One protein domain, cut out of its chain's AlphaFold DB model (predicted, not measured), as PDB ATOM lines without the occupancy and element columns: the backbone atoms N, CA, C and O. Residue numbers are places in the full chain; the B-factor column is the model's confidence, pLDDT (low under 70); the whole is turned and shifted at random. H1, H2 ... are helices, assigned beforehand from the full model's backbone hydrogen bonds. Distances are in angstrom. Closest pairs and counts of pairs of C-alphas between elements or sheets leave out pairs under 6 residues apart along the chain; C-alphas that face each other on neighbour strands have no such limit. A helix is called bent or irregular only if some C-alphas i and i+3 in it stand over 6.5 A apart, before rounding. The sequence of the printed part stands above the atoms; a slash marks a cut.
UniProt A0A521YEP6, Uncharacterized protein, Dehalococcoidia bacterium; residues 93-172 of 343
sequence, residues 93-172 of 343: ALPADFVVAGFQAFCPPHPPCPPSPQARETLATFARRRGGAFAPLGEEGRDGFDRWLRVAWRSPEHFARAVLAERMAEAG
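Overview. This is residues 93 to 172 of the 343 residues of an uncharacterized protein of Dehalococcoidia bacterium (UniProt A0A521YEP6). The longest helix, H5, packs on H1 in a narrow V that opens toward the last residues of H5, and H1 is also one side of a small closed ring of four short helices that runs from H1 to H2, H3, H4 and back to H1. Most of these helices cross one another, except H3 and H4, which fold back as a hairpin; between H1 and H2 the chain makes a wide loop, residues 105 to 118, past the last residue of H1. The printed part has 80 residues with five named helices, in the order H1, H2, H3, H4, H5, and no named strand; the class is all helix. It is compact, with a radius of gyration of the C-alphas of 11.5 A, and its outline is rounded, spanning 31 by 27 by 23 A.

Along the chain. H5 is residues 156 to 170, 21.1 A from first to last C-alpha; C-alpha 156 is at (-0.867, 9.460, 37.787) and C-alpha 170 at (11.985, -5.239, 45.885). H1 is residues 95 to 104 and measures 14.2 A, with C-alpha 95 at (-7.036, 5.709, 33.281). H2, residues 119 to 130, measures 16.8 A. H4, residues 142 to 152, measures 15.5 A. H3 is residues 132 to 139, eight residues and 11.5 A; it is irregular, with C-alphas 133 and 136 standing 7.3 A apart, and its line is a rough one. No helix is bent.

Arrangement. H5 touches H1 with 17 pairs of C-alphas within 8 A, the closest being those of Phe 98 and Pro 156, 4.3 A apart. These two run the same way at a steep tilt of 36 degrees, only just past shallow. H1 is the hub, touching three helices. With residues 119 to 123 alone H2 touches H1, and the closest C-alphas, those of Phe 103 and Ala 119, are 5.5 A apart; the lines are about perpendicular, but only just, at 73 degrees. H4 touches H1 as well, closest at the C-alphas of Pro 95 and Asp 146, 5.4 A apart, and is about perpendicular to it at 79 degrees. H2 touches H3 with residues 123 to 128 alone; the closest C-alphas, those of Ala 124 and Gly 138, are 4.4 A apart, and the two run opposite ways at a steep tilt of 53 degrees. H3 and H4 form a helical hairpin, opposite ways at a shallow tilt of 15 degrees, with the C-alphas of Leu 137 and Phe 145 closest at 4.8 A. H4 and H5 are close but not clearly touching, the C-alphas of Leu 149 and Phe 159 being 7.8 A apart. H2 is near H4 and near H5, while H3 is apart from H1 and from H5. In H1 and H5 every O i to N i+4 pair is within hydrogen-bond range; in H2 it is 7 of 8, in H4 6 of 7, and in H3 1 of 4, beside 3 of 5 O i to N i+3 pairs.

Size, cuts and confidence. The two C-alphas farthest apart are those of Asp 143 and Gly 172, at 33.1 A. The printed part, residues 93 to 172 of a chain of 343 residues, has no cut. The link from H1 to H2 is long, with 14 residues whose C-alphas lie 8 to 18 A from the mean of the C-alphas; the links H2 to H3, H3 to H4 and H4 to H5 are tight. The mean pLDDT of the printed part is 87.9, and the model's confidence is under 70 at residue 108 and residues 110 to 111, which belong to that long link.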
ATOM      1  N   ALA A  93      -7.341  12.911  35.636       83.88
ATOM      2  CA  ALA A  93      -6.605  12.212  34.584       83.88
ATOM      3  C   ALA A  93      -7.332  10.930  34.134       83.88
ATOM      4  O   ALA A  93      -7.984  10.254  34.939       83.88
ATOM      5  N   LEU A  94      -7.202  10.580  32.854       87.62
ATOM      6  CA  LEU A  94      -7.817   9.377  32.301       87.62
ATOM      7  C   LEU A  94      -7.075   8.129  32.808       87.62
ATOM      8  O   LEU A  94      -5.869   8.197  33.050       87.62
ATOM      9  N   PRO A  95      -7.720   6.948  32.891       88.88
ATOM     10  CA  PRO A  95      -7.036   5.709  33.281       88.88
ATOM     11  C   PRO A  95      -5.794   5.402  32.429       88.88
ATOM     12  O   PRO A  95      -4.826   4.822  32.918       88.88
ATOM     13  N   ALA A  96      -5.794   5.832  31.162       90.38
ATOM     14  CA  ALA A  96      -4.637   5.737  30.279       90.38
ATOM     15  C   ALA A  96      -3.408   6.474  30.839       90.38
ATOM     16  O   ALA A  96      -2.316   5.915  30.804       90.38
ATOM     17  N   ASP A  97      -3.577   7.662  31.420       91.19
ATOM     18  CA  ASP A  97      -2.474   8.461  31.966       91.19
ATOM     19  C   ASP A  97      -1.832   7.767  33.171       91.19
ATOM     20  O   ASP A  97      -0.609   7.706  33.288       91.19
ATOM     21  N   PHE A  98      -2.652   7.155  34.033       92.88
ATOM     22  CA  PHE A  98      -2.171   6.321  35.136       92.88
ATOM     23  C   PHE A  98      -1.399   5.100  34.627       92.88
ATOM     24  O   PHE A  98      -0.322   4.800  35.139       92.88
ATOM     25  N   VAL A  99      -1.920   4.401  33.609       93.19
ATOM     26  CA  VAL A  99      -1.235   3.250  32.996       93.19
ATOM     27  C   VAL A  99       0.115   3.665  32.419       93.19
ATOM     28  O   VAL A  99       1.106   2.976  32.643       93.19
ATOM     29  N   VAL A 100       0.175   4.795  31.711       92.62
ATOM     30  CA  VAL A 100       1.423   5.318  31.143       92.62
ATOM     31  C   VAL A 100       2.410   5.671  32.252       92.62
ATOM     32  O   VAL A 100       3.530   5.164  32.233       92.62
ATOM     33  N   ALA A 101       1.999   6.460  33.247       91.19
ATOM     34  CA  ALA A 101       2.873   6.887  34.337       91.19
ATOM     35  C   ALA A 101       3.394   5.699  35.167       91.19
ATOM     36  O   ALA A 101       4.590   5.602  35.449       91.19
ATOM     37  N   GLY A 102       2.516   4.753  35.513       92.44
ATOM     38  CA  GLY A 102       2.890   3.540  36.239       92.44
ATOM     39  C   GLY A 102       3.787   2.610  35.425       92.44
ATOM     40  O   GLY A 102       4.691   1.996  35.980       92.44
ATOM     41  N   PHE A 103       3.589   2.511  34.109       92.44
ATOM     42  CA  PHE A 103       4.481   1.731  33.253       92.44
ATOM     43  C   PHE A 103       5.859   2.390  33.116       92.44
ATOM     44  O   PHE A 103       6.887   1.728  33.234       92.44
ATOM     45  N   GLN A 104       5.897   3.707  32.932       89.50
ATOM     46  CA  GLN A 104       7.145   4.463  32.844       89.50
ATOM     47  C   GLN A 104       7.965   4.391  34.136       89.50
ATOM     48  O   GLN A 104       9.194   4.420  34.077       89.50
ATOM     49  N   ALA A 105       7.317   4.190  35.286       89.44
ATOM     50  CA  ALA A 105       7.992   3.901  36.545       89.44
ATOM     51  C   ALA A 105       8.830   2.606  36.531       89.44
ATOM     52  O   ALA A 105       9.659   2.440  37.418       89.44
ATOM     53  N   PHE A 106       8.683   1.702  35.553       86.62
ATOM     54  CA  PHE A 106       9.576   0.543  35.381       86.62
ATOM     55  C   PHE A 106      10.857   0.855  34.600       86.62
ATOM     56  O   PHE A 106      11.748   0.009  34.568       86.62
ATOM     57  N   CYS A 107      10.980   2.040  34.000       82.56
ATOM     58  CA  CYS A 107      12.029   2.363  33.032       82.56
ATOM     59  C   CYS A 107      13.048   3.426  33.514       82.56
ATOM     60  O   CYS A 107      13.128   4.488  32.895       82.56
ATOM     61  N   PRO A 108      13.832   3.204  34.589       67.50
ATOM     62  CA  PRO A 108      14.899   4.132  34.957       67.50
ATOM     63  C   PRO A 108      16.225   3.888  34.197       67.50
ATOM     64  O   PRO A 108      16.547   2.726  33.937       67.50
ATOM     65  N   PRO A 109      17.041   4.937  33.929       73.44
ATOM     66  CA  PRO A 109      16.761   6.368  34.083       73.44
ATOM     67  C   PRO A 109      16.246   7.011  32.776       73.44
ATOM     68  O   PRO A 109      16.146   6.369  31.733       73.44
ATOM     69  N   HIS A 110      15.905   8.301  32.863       56.41
ATOM     70  CA  HIS A 110      15.313   9.108  31.795       56.41
ATOM     71  C   HIS A 110      16.070   9.105  30.445       56.41
ATOM     72  O   HIS A 110      17.299   9.011  30.431       56.41
ATOM     73  N   PRO A 111      15.354   9.345  29.322       60.16
ATOM     74  CA  PRO A 111      13.928   9.702  29.239       60.16
ATOM     75  C   PRO A 111      12.992   8.527  29.567       60.16
ATOM     76  O   PRO A 111      13.408   7.374  29.469       60.16
ATOM     77  N   PRO A 112      11.738   8.798  29.995       70.56
ATOM     78  CA  PRO A 112      10.794   7.722  30.270       70.56
ATOM     79  C   PRO A 112      10.605   6.901  28.992       70.56
ATOM     80  O   PRO A 112      10.521   7.468  27.899       70.56
ATOM     81  N   CYS A 113      10.525   5.578  29.115       80.19
ATOM     82  CA  CYS A 113      10.263   4.737  27.955       80.19
ATOM     83  C   CYS A 113       8.922   5.128  27.296       80.19
ATOM     84  O   CYS A 113       7.984   5.562  27.985       80.19
ATOM     85  N   PRO A 114       8.808   5.007  25.961       82.19
ATOM     86  CA  PRO A 114       7.536   5.228  25.293       82.19
ATOM     87  C   PRO A 114       6.481   4.251  25.837       82.19
ATOM     88  O   PRO A 114       6.826   3.140  26.258       82.19
ATOM     89  N   PRO A 115       5.195   4.639  25.841       79.88
ATOM     90  CA  PRO A 115       4.132   3.771  26.320       79.88
ATOM     91  C   PRO A 115       4.095   2.472  25.506       79.88
ATOM     92  O   PRO A 115       4.050   2.492  24.277       79.88
ATOM     93  N   SER A 116       4.122   1.334  26.201       83.81
ATOM     94  CA  SER A 116       4.023   0.015  25.574       83.81
ATOM     95  C   SER A 116       2.556  -0.382  25.378       83.81
ATOM     96  O   SER A 116       1.754  -0.187  26.295       83.81
ATOM     97  N   PRO A 117       2.190  -1.041  24.262       86.44
ATOM     98  CA  PRO A 117       0.883  -1.689  24.120       86.44
ATOM     99  C   PRO A 117       0.576  -2.695  25.243       86.44
ATOM    100  O   PRO A 117      -0.588  -2.950  25.540       86.44
ATOM    101  N   GLN A 118       1.610  -3.237  25.896       89.56
ATOM    102  CA  GLN A 118       1.501  -4.191  27.006       89.56
ATOM    103  C   GLN A 118       1.523  -3.526  28.393       89.56
ATOM    104  O   GLN A 118       1.465  -4.227  29.401       89.56
ATOM    105  N   ALA A 119       1.573  -2.190  28.482       91.31
ATOM    106  CA  ALA A 119       1.742  -1.457  29.741       91.31
ATOM    107  C   ALA A 119       0.756  -1.886  30.841       91.31
ATOM    108  O   ALA A 119       1.134  -2.094  31.995       91.31
ATOM    109  N   ARG A 120      -0.513  -2.077  30.466       92.50
ATOM    110  CA  ARG A 120      -1.566  -2.529  31.383       92.50
ATOM    111  C   ARG A 120      -1.320  -3.949  31.896       92.50
ATOM    112  O   ARG A 120      -1.466  -4.195  33.086       92.50
ATOM    113  N   GLU A 121      -0.934  -4.872  31.020       91.94
ATOM    114  CA  GLU A 121      -0.653  -6.261  31.396       91.94
ATOM    115  C   GLU A 121       0.585  -6.362  32.296       91.94
ATOM    116  O   GLU A 121       0.591  -7.124  33.269       91.94
ATOM    117  N   THR A 122       1.610  -5.548  32.026       91.75
ATOM    118  CA  THR A 122       2.781  -5.412  32.897       91.75
ATOM    119  C   THR A 122       2.371  -4.951  34.296       91.75
ATOM    120  O   THR A 122       2.733  -5.595  35.280       91.75
ATOM    121  N   LEU A 123       1.555  -3.894  34.393       93.06
ATOM    122  CA  LEU A 123       1.053  -3.379  35.670       93.06
ATOM    123  C   LEU A 123       0.169  -4.385  36.413       93.06
ATOM    124  O   LEU A 123       0.340  -4.563  37.615       93.06
ATOM    125  N   ALA A 124      -0.731  -5.083  35.718       92.75
ATOM    126  CA  ALA A 124      -1.575  -6.114  36.323       92.75
ATOM    127  C   ALA A 124      -0.740  -7.298  36.842       92.75
ATOM    128  O   ALA A 124      -0.989  -7.841  37.917       92.75
ATOM    129  N   THR A 125       0.298  -7.700  36.104       92.25
ATOM    130  CA  THR A 125       1.216  -8.769  36.526       92.25
ATOM    131  C   THR A 125       2.048  -8.361  37.732       92.25
ATOM    132  O   THR A 125       2.205  -9.154  38.660       92.25
ATOM    133  N   PHE A 126       2.537  -7.123  37.751       91.56
ATOM    134  CA  PHE A 126       3.186  -6.540  38.916       91.56
ATOM    135  C   PHE A 126       2.245  -6.527  40.131       91.56
ATOM    136  O   PHE A 126       2.587  -7.061  41.184       91.56
ATOM    137  N   ALA A 127       1.023  -6.021  39.960       91.88
ATOM    138  CA  ALA A 127       0.018  -5.923  41.011       91.88
ATOM    139  C   ALA A 127      -0.328  -7.277  41.653       91.88
ATOM    140  O   ALA A 127      -0.350  -7.383  42.881       91.88
ATOM    141  N   ARG A 128      -0.510  -8.330  40.838       90.50
ATOM    142  CA  ARG A 128      -0.778  -9.703  41.312       90.50
ATOM    143  C   ARG A 128       0.305 -10.246  42.244       90.50
ATOM    144  O   ARG A 128      -0.002 -11.025  43.137       90.50
ATOM    145  N   ARG A 129       1.567  -9.860  42.040       89.12
ATOM    146  CA  ARG A 129       2.689 -10.319  42.876       89.12
ATOM    147  C   ARG A 129       2.774  -9.581  44.211       89.12
ATOM    148  O   ARG A 129       3.311 -10.138  45.161       89.12
ATOM    149  N   ARG A 130       2.283  -8.338  44.279       87.31
ATOM    150  CA  ARG A 130       2.425  -7.473  45.463       87.31
ATOM    151  C   ARG A 130       1.239  -7.544  46.416       87.31
ATOM    152  O   ARG A 130       1.433  -7.533  47.628       87.31
ATOM    153  N   GLY A 131       0.021  -7.629  45.887       85.56
ATOM    154  CA  GLY A 131      -1.186  -7.570  46.705       85.56
ATOM    155  C   GLY A 131      -1.401  -6.185  47.335       85.56
ATOM    156  O   GLY A 131      -1.086  -5.153  46.740       85.56
ATOM    157  N   GLY A 132      -1.991  -6.138  48.534       87.56
ATOM    158  CA  GLY A 132      -2.226  -4.887  49.263       87.56
ATOM    159  C   GLY A 132      -3.093  -3.886  48.486       87.56
ATOM    160  O   GLY A 132      -4.158  -4.238  47.979       87.56
ATOM    161  N   ALA A 133      -2.641  -2.633  48.391       87.25
ATOM    162  CA  ALA A 133      -3.321  -1.590  47.617       87.25
ATOM    163  C   ALA A 133      -3.270  -1.824  46.096       87.25
ATOM    164  O   ALA A 133      -4.077  -1.244  45.375       87.25
ATOM    165  N   PHE A 134      -2.368  -2.677  45.601       90.12
ATOM    166  CA  PHE A 134      -2.305  -3.034  44.184       90.12
ATOM    167  C   PHE A 134      -3.201  -4.221  43.833       90.12
ATOM    168  O   PHE A 134      -3.545  -4.350  42.664       90.12
ATOM    169  N   ALA A 135      -3.613  -5.051  44.803       88.31
ATOM    170  CA  ALA A 135      -4.347  -6.299  44.549       88.31
ATOM    171  C   ALA A 135      -5.510  -6.144  43.546       88.31
ATOM    172  O   ALA A 135      -5.536  -6.897  42.570       88.31
ATOM    173  N   PRO A 136      -6.384  -5.118  43.655       88.06
ATOM    174  CA  PRO A 136      -7.499  -4.974  42.719       88.06
ATOM    175  C   PRO A 136      -7.068  -4.737  41.258       88.06
ATOM    176  O   PRO A 136      -7.756  -5.171  40.343       88.06
ATOM    177  N   LEU A 137      -5.891  -4.147  41.001       90.12
ATOM    178  CA  LEU A 137      -5.354  -4.023  39.633       90.12
ATOM    179  C   LEU A 137      -4.950  -5.374  39.023       90.12
ATOM    180  O   LEU A 137      -4.818  -5.500  37.809       90.12
ATOM    181  N   GLY A 138      -4.660  -6.371  39.852       84.94
ATOM    182  CA  GLY A 138      -4.245  -7.693  39.398       84.94
ATOM    183  C   GLY A 138      -5.397  -8.682  39.234       84.94
ATOM    184  O   GLY A 138      -5.258  -9.672  38.513       84.94
ATOM    185  N   GLU A 139      -6.502  -8.429  39.930       85.25
ATOM    186  CA  GLU A 139      -7.612  -9.367  40.111       85.25
ATOM    187  C   GLU A 139      -8.858  -8.956  39.328       85.25
ATOM    188  O   GLU A 139      -9.669  -9.805  38.953       85.25
ATOM    189  N   GLU A 140      -9.019  -7.660  39.066       77.31
ATOM    190  CA  GLU A 140     -10.205  -7.132  38.410       77.31
ATOM    191  C   GLU A 140     -10.017  -7.040  36.892       77.31
ATOM    192  O   GLU A 140      -8.929  -6.765  36.380       77.31
ATOM    193  N   GLY A 141     -11.104  -7.275  36.149       85.25
ATOM    194  CA  GLY A 141     -11.142  -7.024  34.709       85.25
ATOM    195  C   GLY A 141     -10.894  -5.547  34.375       85.25
ATOM    196  O   GLY A 141     -10.711  -4.705  35.253       85.25
ATOM    197  N   ARG A 142     -10.928  -5.209  33.082       88.56
ATOM    198  CA  ARG A 142     -10.597  -3.867  32.569       88.56
ATOM    199  C   ARG A 142     -11.253  -2.713  33.343       88.56
ATOM    200  O   ARG A 142     -10.552  -1.778  33.717       88.56
ATOM    201  N   ASP A 143     -12.554  -2.795  33.590       89.12
ATOM    202  CA  ASP A 143     -13.302  -1.696  34.208       89.12
ATOM    203  C   ASP A 143     -12.999  -1.557  35.706       89.12
ATOM    204  O   ASP A 143     -12.924  -0.444  36.221       89.12
ATOM    205  N   GLY A 144     -12.751  -2.670  36.401       89.31
ATOM    206  CA  GLY A 144     -12.319  -2.639  37.798       89.31
ATOM    207  C   GLY A 144     -10.901  -2.099  37.960       89.31
ATOM    208  O   GLY A 144     -10.663  -1.239  38.806       89.31
ATOM    209  N   PHE A 145      -9.993  -2.468  37.049       92.25
ATOM    210  CA  PHE A 145      -8.663  -1.863  36.954       92.25
ATOM    211  C   PHE A 145      -8.751  -0.337  36.797       92.25
ATOM    212  O   PHE A 145      -8.152   0.410  37.572       92.25
ATOM    213  N   ASP A 146      -9.526   0.133  35.813       91.38
ATOM    214  CA  ASP A 146      -9.656   1.560  35.496       91.38
ATOM    215  C   ASP A 146     -10.332   2.336  36.638       91.38
ATOM    216  O   ASP A 146      -9.886   3.427  37.008       91.38
ATOM    217  N   ARG A 147     -11.356   1.746  37.266       90.25
ATOM    218  CA  ARG A 147     -11.980   2.286  38.478       90.25
ATOM    219  C   ARG A 147     -10.960   2.414  39.606       90.25
ATOM    220  O   ARG A 147     -10.876   3.464  40.246       90.25
ATOM    221  N   TRP A 148     -10.219   1.348  39.889       92.19
ATOM    222  CA  TRP A 148      -9.334   1.300  41.044       92.19
ATOM    223  C   TRP A 148      -8.188   2.307  40.932       92.19
ATOM    224  O   TRP A 148      -7.871   2.961  41.925       92.19
ATOM    225  N   LEU A 149      -7.654   2.534  39.724       91.56
ATOM    226  CA  LEU A 149      -6.679   3.600  39.465       91.56
ATOM    227  C   LEU A 149      -7.166   4.978  39.950       91.56
ATOM    228  O   LEU A 149      -6.449   5.684  40.658       91.56
ATOM    229  N   ARG A 150      -8.416   5.328  39.630       87.56
ATOM    230  CA  ARG A 150      -9.046   6.592  40.043       87.56
ATOM    231  C   ARG A 150      -9.286   6.658  41.551       87.56
ATOM    232  O   ARG A 150      -9.142   7.717  42.167       87.56
ATOM    233  N   VAL A 151      -9.736   5.553  42.140       88.12
ATOM    234  CA  VAL A 151     -10.195   5.513  43.533       88.12
ATOM    235  C   VAL A 151      -9.016   5.489  44.506       88.12
ATOM    236  O   VAL A 151      -8.987   6.267  45.465       88.12
ATOM    237  N   ALA A 152      -8.014   4.650  44.250       89.50
ATOM    238  CA  ALA A 152      -6.902   4.447  45.170       89.50
ATOM    239  C   ALA A 152      -5.844   5.557  45.094       89.50
ATOM    240  O   ALA A 152      -5.281   5.928  46.124       89.50
ATOM    241  N   TRP A 153      -5.617   6.163  43.923       90.81
ATOM    242  CA  TRP A 153      -4.565   7.172  43.748       90.81
ATOM    243  C   TRP A 153      -5.123   8.520  43.298       90.81
ATOM    244  O   TRP A 153      -6.063   8.599  42.517       90.81
ATOM    245  N   ARG A 154      -4.568   9.608  43.850       88.94
ATOM    246  CA  ARG A 154      -5.037  10.979  43.586       88.94
ATOM    247  C   ARG A 154      -4.653  11.485  42.193       88.94
ATOM    248  O   ARG A 154      -5.385  12.290  41.635       88.94
ATOM    249  N   SER A 155      -3.517  11.033  41.662       90.69
ATOM    250  CA  SER A 155      -2.995  11.425  40.350       90.69
ATOM    251  C   SER A 155      -2.108  10.323  39.746       90.69
ATOM    252  O   SER A 155      -1.662   9.437  40.492       90.69
ATOM    253  N   PRO A 156      -1.814  10.371  38.433       92.38
ATOM    254  CA  PRO A 156      -0.867   9.460  37.787       92.38
ATOM    255  C   PRO A 156       0.521   9.462  38.441       92.38
ATOM    256  O   PRO A 156       1.120   8.403  38.616       92.38
ATOM    257  N   GLU A 157       1.016  10.618  38.888       90.19
ATOM    258  CA  GLU A 157       2.309  10.745  39.571       90.19
ATOM    259  C   GLU A 157       2.287  10.064  40.939       90.19
ATOM    260  O   GLU A 157       3.260   9.421  41.328       90.19
ATOM    261  N   HIS A 158       1.173  10.175  41.672       91.12
ATOM    262  CA  HIS A 158       1.002   9.481  42.946       91.12
ATOM    263  C   HIS A 158       1.021   7.957  42.758       91.12
ATOM    264  O   HIS A 158       1.646   7.247  43.544       91.12
ATOM    265  N   PHE A 159       0.396   7.456  41.690       93.25
ATOM    266  CA  PHE A 159       0.455   6.041  41.329       93.25
ATOM    267  C   PHE A 159       1.866   5.602  40.912       93.25
ATOM    268  O   PHE A 159       2.376   4.608  41.426       93.25
ATOM    269  N   ALA A 160       2.540   6.368  40.050       92.12
ATOM    270  CA  ALA A 160       3.907   6.081  39.620       92.12
ATOM    271  C   ALA A 160       4.894   6.050  40.798       92.12
ATOM    272  O   ALA A 160       5.723   5.145  40.884       92.12
ATOM    273  N   ARG A 161       4.771   6.982  41.754       90.19
ATOM    274  CA  ARG A 161       5.563   6.966  42.997       90.19
ATOM    275  C   ARG A 161       5.325   5.701  43.816       90.19
ATOM    276  O   ARG A 161       6.293   5.144  44.321       90.19
ATOM    277  N   ALA A 162       4.081   5.227  43.913       92.69
ATOM    278  CA  ALA A 162       3.772   3.982  44.612       92.69
ATOM    279  C   ALA A 162       4.415   2.765  43.920       92.69
ATOM    280  O   ALA A 162       4.982   1.907  44.591       92.69
ATOM    281  N   VAL A 163       4.393   2.712  42.581       93.25
ATOM    282  CA  VAL A 163       5.094   1.669  41.811       93.25
ATOM    283  C   VAL A 163       6.605   1.726  42.066       93.25
ATOM    284  O   VAL A 163       7.219   0.695  42.329       93.25
ATOM    285  N   LEU A 164       7.214   2.915  42.034       91.38
ATOM    286  CA  LEU A 164       8.644   3.085  42.316       91.38
ATOM    287  C   LEU A 164       9.009   2.665  43.745       91.38
ATOM    288  O   LEU A 164      10.022   1.995  43.925       91.38
ATOM    289  N   ALA A 165       8.193   3.016  44.742       91.31
ATOM    290  CA  ALA A 165       8.417   2.625  46.133       91.31
ATOM    291  C   ALA A 165       8.414   1.098  46.293       91.31
ATOM    292  O   ALA A 165       9.322   0.529  46.885       91.31
ATOM    293  N   GLU A 166       7.455   0.405  45.683       92.50
ATOM    294  CA  GLU A 166       7.426  -1.060  45.693       92.50
ATOM    295  C   GLU A 166       8.626  -1.686  44.974       92.50
ATOM    296  O   GLU A 166       9.134  -2.723  45.408       92.50
ATOM    297  N   ARG A 167       9.097  -1.083  43.876       91.06
ATOM    298  CA  ARG A 167      10.314  -1.533  43.179       91.06
ATOM    299  C   ARG A 167      11.559  -1.346  44.043       91.06
ATOM    300  O   ARG A 167      12.389  -2.243  44.100       91.06
ATOM    301  N   MET A 168      11.667  -0.214  44.729       91.19
ATOM    302  CA  MET A 168      12.735   0.062  45.688       91.19
ATOM    303  C   MET A 168      12.692  -0.945  46.854       91.19
ATOM    304  O   MET A 168      13.712  -1.534  47.199       91.19
ATOM    305  N   ALA A 169      11.504  -1.272  47.373       90.75
ATOM    306  CA  ALA A 169      11.338  -2.333  48.369       90.75
ATOM    307  C   ALA A 169      11.766  -3.721  47.846       90.75
ATOM    308  O   ALA A 169      12.298  -4.529  48.604       90.75
ATOM    309  N   GLU A 170      11.530  -4.010  46.561       89.62
ATOM    310  CA  GLU A 170      11.985  -5.239  45.885       89.62
ATOM    311  C   GLU A 170      13.514  -5.303  45.770       89.62
ATOM    312  O   GLU A 170      14.078  -6.394  45.802       89.62
ATOM    313  N   ALA A 171      14.176  -4.147  45.676       88.44
ATOM    314  CA  ALA A 171      15.632  -4.028  45.671       88.44
ATOM    315  C   ALA A 171      16.266  -4.186  47.070       88.44
ATOM    316  O   ALA A 171      17.487  -4.201  47.176       88.44
ATOM    317  N   GLY A 172      15.461  -4.355  48.128       89.75
ATOM    318  CA  GLY A 172      15.929  -4.562  49.504       89.75
ATOM    319  C   GLY A 172      15.820  -3.333  50.410       89.75
ATOM    320  O   GLY A 172      16.063  -3.440  51.606       89.75
TER     321      GLY A 172